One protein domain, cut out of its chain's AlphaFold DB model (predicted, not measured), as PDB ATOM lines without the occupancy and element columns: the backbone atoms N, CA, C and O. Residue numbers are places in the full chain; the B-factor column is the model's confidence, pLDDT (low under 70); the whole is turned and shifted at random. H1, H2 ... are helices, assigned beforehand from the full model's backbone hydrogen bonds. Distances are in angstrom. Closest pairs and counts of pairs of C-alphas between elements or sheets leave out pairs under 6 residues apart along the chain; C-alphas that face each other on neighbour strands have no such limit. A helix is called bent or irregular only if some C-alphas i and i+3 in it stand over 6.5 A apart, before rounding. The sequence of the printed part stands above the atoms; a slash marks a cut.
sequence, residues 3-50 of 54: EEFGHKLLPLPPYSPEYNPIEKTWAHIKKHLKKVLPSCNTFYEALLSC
ATOM      1  N   GLU A   3      24.452   7.245 -40.019       89.88
ATOM      2  CA  GLU A   3      24.178   6.785 -41.385       89.88
ATOM      3  C   GLU A   3      24.850   7.636 -42.479       89.88
ATOM      4  O   GLU A   3      25.284   7.090 -43.490       89.88
ATOM      5  N   GLU A   4      25.033   8.944 -42.265       94.62
ATOM      6  CA  GLU A   4      25.746   9.850 -43.191       94.62
ATOM      7  C   GLU A   4      27.229   9.483 -43.341       94.62
ATOM      8  O   GLU A   4      27.849   9.798 -44.351       94.62
ATOM      9  N   PHE A   5      27.788   8.781 -42.352       94.94
ATOM     10  CA  PHE A   5      29.157   8.262 -42.370       94.94
ATOM     11  C   PHE A   5      29.222   6.790 -42.819       94.94
ATOM     12  O   PHE A   5      30.262   6.148 -42.694       94.94
ATOM     13  N   GLY A   6      28.115   6.229 -43.323       94.69
ATOM     14  CA  GLY A   6      28.035   4.831 -43.755       94.69
ATOM     15  C   GLY A   6      27.948   3.821 -42.606       94.69
ATOM     16  O   GLY A   6      28.130   2.623 -42.829       94.69
ATOM     17  N   HIS A   7      27.670   4.264 -41.374       94.62
ATOM     18  CA  HIS A   7      27.498   3.365 -40.234       94.62
ATOM     19  C   HIS A   7      26.041   2.947 -40.067       94.62
ATOM     20  O   HIS A   7      25.133   3.776 -40.038       94.62
ATOM     21  N   LYS A   8      25.826   1.644 -39.873       93.69
ATOM     22  CA  LYS A   8      24.515   1.078 -39.554       93.69
ATOM     23  C   LYS A   8      24.362   0.906 -38.047       93.69
ATOM     24  O   LYS A   8      25.180   0.240 -37.414       93.69
ATOM     25  N   LEU A   9      23.278   1.443 -37.490       91.25
ATOM     26  CA  LEU A   9      22.914   1.193 -36.101       91.25
ATOM     27  C   LEU A   9      22.353  -0.229 -35.957       91.25
ATOM     28  O   LEU A   9      21.429  -0.624 -36.670       91.25
ATOM     29  N   LEU A  10      22.916  -1.002 -35.030       91.00
ATOM     30  CA  LEU A  10      22.383  -2.311 -34.669       91.00
ATOM     31  C   LEU A  10      21.317  -2.131 -33.579       91.00
ATOM     32  O   LEU A  10      21.621  -1.532 -32.545       91.00
ATOM     33  N   PRO A  11      20.079  -2.621 -33.780       91.25
ATOM     34  CA  PRO A  11      19.057  -2.548 -32.748       91.25
ATOM     35  C   PRO A  11      19.438  -3.475 -31.591       91.25
ATOM     36  O   PRO A  11      19.701  -4.660 -31.795       91.25
ATOM     37  N   LEU A  12      19.445  -2.932 -30.376       93.38
ATOM     38  CA  LEU A  12      19.611  -3.700 -29.147       93.38
ATOM     39  C   LEU A  12      18.345  -3.563 -28.297       93.38
ATOM     40  O   LEU A  12      17.861  -2.441 -28.115       93.38
ATOM     41  N   PRO A  13      17.795  -4.674 -27.781       93.56
ATOM     42  CA  PRO A  13      16.659  -4.604 -26.881       93.56
ATOM     43  C   PRO A  13      17.058  -3.942 -25.549       93.56
ATOM     44  O   PRO A  13      18.215  -4.029 -25.120       93.56
ATOM     45  N   PRO A  14      16.111  -3.262 -24.878       94.38
ATOM     46  CA  PRO A  14      16.374  -2.633 -23.593       94.38
ATOM     47  C   PRO A  14      16.767  -3.682 -22.544       94.38
ATOM     48  O   PRO A  14      16.269  -4.807 -22.556       94.38
ATOM     49  N   TYR A  15      17.666  -3.301 -21.630       91.19
ATOM     50  CA  TYR A  15      18.128  -4.134 -20.508       91.19
ATOM     51  C   TYR A  15      18.636  -5.531 -20.891       91.19
ATOM     52  O   TYR A  15      18.567  -6.439 -20.068       91.19
ATOM     53  N   SER A  16      19.159  -5.704 -22.108       94.12
ATOM     54  CA  SER A  16      19.698  -6.987 -22.580       94.12
ATOM     55  C   SER A  16      21.229  -6.941 -22.723       94.12
ATOM     56  O   SER A  16      21.757  -6.952 -23.844       94.12
ATOM     57  N   PRO A  17      21.977  -6.815 -21.606       93.38
ATOM     58  CA  PRO A  17      23.437  -6.715 -21.621       93.38
ATOM     59  C   PRO A  17      24.111  -7.940 -22.257       93.38
ATOM     60  O   PRO A  17      25.206  -7.831 -22.801       93.38
ATOM     61  N   GLU A  18      23.455  -9.099 -22.250       94.19
ATOM     62  CA  GLU A  18      23.924 -10.334 -22.874       94.19
ATOM     63  C   GLU A  18      24.144 -10.209 -24.389       94.19
ATOM     64  O   GLU A  18      25.004 -10.909 -24.937       94.19
ATOM     65  N   TYR A  19      23.428  -9.295 -25.055       93.62
ATOM     66  CA  TYR A  19      23.575  -9.023 -26.488       93.62
ATOM     67  C   TYR A  19      24.572  -7.910 -26.798       93.62
ATOM     68  O   TYR A  19      24.892  -7.710 -27.967       93.62
ATOM     69  N   ASN A  20      25.090  -7.202 -25.790       94.62
ATOM     70  CA  ASN A  20      26.078  -6.149 -25.985       94.62
ATOM     71  C   ASN A  20      27.502  -6.701 -25.763       94.62
ATOM     72  O   ASN A  20      27.902  -6.941 -24.620       94.62
ATOM     73  N   PRO A  21      28.320  -6.885 -26.820       91.81
ATOM     74  CA  PRO A  21      29.647  -7.492 -26.690       91.81
ATOM     75  C   PRO A  21      30.585  -6.742 -25.736       91.81
ATOM     76  O   PRO A  21      31.476  -7.362 -25.151       91.81
ATOM     77  N   ILE A  22      30.371  -5.435 -25.536       94.25
ATOM     78  CA  ILE A  22      31.200  -4.611 -24.648       94.25
ATOM     79  C   ILE A  22      31.185  -5.120 -23.200       94.25
ATOM     80  O   ILE A  22      32.187  -5.001 -22.499       94.25
ATOM     81  N   GLU A  23      30.097  -5.753 -22.758       95.88
ATOM     82  CA  GLU A  23      29.966  -6.273 -21.395       95.88
ATOM     83  C   GLU A  23      30.972  -7.401 -21.127       95.88
ATOM     84  O   GLU A  23      31.609  -7.453 -20.069       95.88
ATOM     85  N   LYS A  24      31.193  -8.272 -22.124       93.44
ATOM     86  CA  LYS A  24      32.201  -9.344 -22.055       93.44
ATOM     87  C   LYS A  24      33.609  -8.758 -22.007       93.44
ATOM     88  O   LYS A  24      34.422  -9.174 -21.179       93.44
ATOM     89  N   THR A  25      33.873  -7.750 -22.836       95.12
ATOM     90  CA  THR A  25      35.149  -7.025 -22.839       95.12
ATOM     91  C   THR A  25      35.420  -6.386 -21.475       95.12
ATOM     92  O   THR A  25      36.486  -6.597 -20.898       95.12
ATOM     93  N   TRP A  26      34.440  -5.704 -20.878       95.94
ATOM     94  CA  TRP A  26      34.585  -5.114 -19.545       95.94
ATOM     95  C   TRP A  26      34.776  -6.150 -18.441       95.94
ATOM     96  O   TRP A  26      35.528  -5.903 -17.494       95.94
ATOM     97  N   ALA A  27      34.134  -7.316 -18.528       95.56
ATOM     98  CA  ALA A  27      34.378  -8.409 -17.592       95.56
ATOM     99  C   ALA A  27      35.844  -8.876 -17.642       95.56
ATOM    100  O   ALA A  27      36.466  -9.066 -16.592       95.56
ATOM    101  N   HIS A  28      36.417  -8.999 -18.843       95.00
ATOM    102  CA  HIS A  28      37.819  -9.375 -19.040       95.00
ATOM    103  C   HIS A  28      38.783  -8.295 -18.536       95.00
ATOM    104  O   HIS A  28      39.683  -8.608 -17.754       95.00
ATOM    105  N   ILE A  29      38.540  -7.027 -18.883       96.56
ATOM    106  CA  ILE A  29      39.338  -5.886 -18.413       96.56
ATOM    107  C   ILE A  29      39.347  -5.839 -16.882       96.56
ATOM    108  O   ILE A  29      40.413  -5.823 -16.270       96.56
ATOM    109  N   LYS A  30      38.178  -5.906 -16.231       96.25
ATOM    110  CA  LYS A  30      38.083  -5.891 -14.761       96.25
ATOM    111  C   LYS A  30      38.842  -7.057 -14.122       96.25
ATOM    112  O   LYS A  30      39.497  -6.870 -13.099       96.25
ATOM    113  N   LYS A  31      38.768  -8.260 -14.705       96.31
ATOM    114  CA  LYS A  31      39.504  -9.443 -14.225       96.31
ATOM    115  C   LYS A  31      41.020  -9.250 -14.330       96.31
ATOM    116  O   LYS A  31      41.732  -9.678 -13.424       96.31
ATOM    117  N   HIS A  32      41.496  -8.629 -15.407       96.00
ATOM    118  CA  HIS A  32      42.910  -8.308 -15.608       96.00
ATOM    119  C   HIS A  32      43.390  -7.240 -14.626       96.00
ATOM    120  O   HIS A  32      44.332  -7.479 -13.877       96.00
ATOM    121  N   LEU A  33      42.678  -6.112 -14.545       96.69
ATOM    122  CA  LEU A  33      43.012  -4.988 -13.668       96.69
ATOM    123  C   LEU A  33      43.151  -5.406 -12.203       96.69
ATOM    124  O   LEU A  33      44.109  -5.013 -11.548       96.69
ATOM    125  N   LYS A  34      42.264  -6.275 -11.700       96.38
ATOM    126  CA  LYS A  34      42.368  -6.820 -10.333       96.38
ATOM    127  C   LYS A  34      43.714  -7.495 -10.038       96.38
ATOM    128  O   LYS A  34      44.104  -7.548  -8.879       96.38
ATOM    129  N   LYS A  35      44.393  -8.032 -11.055       96.06
ATOM    130  CA  LYS A  35      45.694  -8.696 -10.914       96.06
ATOM    131  C   LYS A  35      46.864  -7.726 -11.035       96.06
ATOM    132  O   LYS A  35      47.825  -7.872 -10.294       96.06
ATOM    133  N   VAL A  36      46.788  -6.778 -11.970       96.12
ATOM    134  CA  VAL A  36      47.937  -5.934 -12.348       96.12
ATOM    135  C   VAL A  36      47.971  -4.576 -11.647       96.12
ATOM    136  O   VAL A  36      49.041  -3.987 -11.541       96.12
ATOM    137  N   LEU A  37      46.839  -4.083 -11.125       95.44
ATOM    138  CA  LEU A  37      46.782  -2.784 -10.438       95.44
ATOM    139  C   LEU A  37      47.790  -2.642  -9.285       95.44
ATOM    140  O   LEU A  37      48.402  -1.584  -9.206       95.44
ATOM    141  N   PRO A  38      48.028  -3.660  -8.429       95.62
ATOM    142  CA  PRO A  38      49.027  -3.548  -7.362       95.62
ATOM    143  C   PRO A  38      50.472  -3.402  -7.859       95.62
ATOM    144  O   PRO A  38      51.341  -3.011  -7.088       95.62
ATOM    145  N   SER A  39      50.738  -3.753  -9.120       94.56
ATOM    146  CA  SER A  39      52.072  -3.751  -9.734       94.56
ATOM    147  C   SER A  39      52.302  -2.614 -10.732       94.56
ATOM    148  O   SER A  39      53.393  -2.514 -11.287       94.56
ATOM    149  N   CYS A  40      51.296  -1.779 -10.991       94.88
ATOM    150  CA  CYS A  40      51.393  -0.651 -11.917       94.88
ATOM    151  C   CYS A  40      51.427   0.673 -11.151       94.88
ATOM    152  O   CYS A  40      50.793   0.805 -10.104       94.88
ATOM    153  N   ASN A  41      52.110   1.677 -11.703       94.25
ATOM    154  CA  ASN A  41      52.176   3.001 -11.083       94.25
ATOM    155  C   ASN A  41      50.918   3.817 -11.378       94.25
ATOM    156  O   ASN A  41      50.526   4.679 -10.592       94.25
ATOM    157  N   THR A  42      50.272   3.543 -12.515       96.38
ATOM    158  CA  THR A  42      49.044   4.224 -12.917       96.38
ATOM    159  C   THR A  42      47.966   3.248 -13.370       96.38
ATOM    160  O   THR A  42      48.228   2.154 -13.875       96.38
ATOM    161  N   PHE A  43      46.710   3.681 -13.247       95.06
ATOM    162  CA  PHE A  43      45.575   2.963 -13.822       95.06
ATOM    163  C   PHE A  43      45.704   2.813 -15.345       95.06
ATOM    164  O   PHE A  43      45.305   1.793 -15.899       95.06
ATOM    165  N   TYR A  44      46.275   3.814 -16.019       94.94
ATOM    166  CA  TYR A  44      46.437   3.813 -17.470       94.94
ATOM    167  C   TYR A  44      47.417   2.731 -17.941       94.94
ATOM    168  O   TYR A  44      47.092   1.978 -18.855       94.94
ATOM    169  N   GLU A  45      48.559   2.576 -17.264       94.69
ATOM    170  CA  GLU A  45      49.499   1.470 -17.503       94.69
ATOM    171  C   GLU A  45      48.825   0.105 -17.311       94.69
ATOM    172  O   GLU A  45      48.913  -0.773 -18.171       94.69
ATOM    173  N   ALA A  46      48.086  -0.057 -16.209       95.44
ATOM    174  CA  ALA A  46      47.336  -1.277 -15.931       95.44
ATOM    175  C   ALA A  46      46.290  -1.570 -17.021       95.44
ATOM    176  O   ALA A  46      46.137  -2.721 -17.435       95.44
ATOM    177  N   LEU A  47      45.594  -0.544 -17.518       94.62
ATOM    178  CA  LEU A  47      44.587  -0.669 -18.570       94.62
ATOM    179  C   LEU A  47      45.208  -1.057 -19.918       94.62
ATOM    180  O   LEU A  47      44.733  -2.006 -20.540       94.62
ATOM    181  N   LEU A  48      46.281  -0.380 -20.338       93.62
ATOM    182  CA  LEU A  48      46.982  -0.663 -21.596       93.62
ATOM    183  C   LEU A  48      47.672  -2.029 -21.605       93.62
ATOM    184  O   LEU A  48      47.839  -2.626 -22.664       93.62
ATOM    185  N   SER A  49      48.029  -2.566 -20.437       93.62
ATOM    186  CA  SER A  49      48.570  -3.927 -20.336       93.62
ATOM    187  C   SER A  49      47.538  -5.031 -20.629       93.62
ATOM    188  O   SER A  49      47.892  -6.208 -20.686       93.62
ATOM    189  N   CYS A  50      46.249  -4.693 -20.770       93.81
ATOM    190  CA  CYS A  50      45.196  -5.669 -21.031       93.81
ATOM    191  C   CYS A  50      45.199  -6.116 -22.500       93.81
ATOM    192  O   CYS A  50      45.142  -5.302 -23.419       93.81
TER     193      CYS A  50
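AT A GLANCE: This is residues 3 to 50 of the 54 residues of the protein "IS630-Spn1, transposase Orf2" of Streptococcus pseudopneumoniae (strain IS7493) (UniProt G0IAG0). Starting from residue 3, you meet a long unnamed arm, residues 3 to 20, then one long helix, H1, with a short helix, H2, folded back across its far part after a tight turn. There is no compact core, and residues 3 to 11, 13 to 19 and 21 to 27 stick out free. The 48 printed residues hold two named helices, H1 then H2, and no named strand: all helix, flat and extended, with a radius of gyration of the C-alphas of 15.7 A and spans of 43 by 26 by 11 A.

HOW THE PARTS SIT: H1, residues 21 to 39, touches H2, residues 43 to 48, with its residues 29 to 37 alone; look at their closest C-alphas, those of Leu 37 and Ala 46, 5.7 A apart. They run opposite ways at a steep tilt of 58 degrees. In H2 every O i to N i+4 pair is within hydrogen-bond range, in H1 12 of 15.

IN THESE COORDINATES: Find C-alpha 21 at (29.647, -7.492, -26.690); from there H1 runs 28.4 A to C-alpha 39, with a kink of 37 degrees near residue 33. It is irregular: C-alphas 35 and 38 are 7.1 A apart. H2 runs 8.7 A, ending at C-alpha 48, (46.982, -0.663, -21.596).

THE WHOLE: The farthest C-alphas, of Glu 4 and Pro 38, are 44.8 A apart. The printed part has no cut, and no printed residue is under 70 in pLDDT.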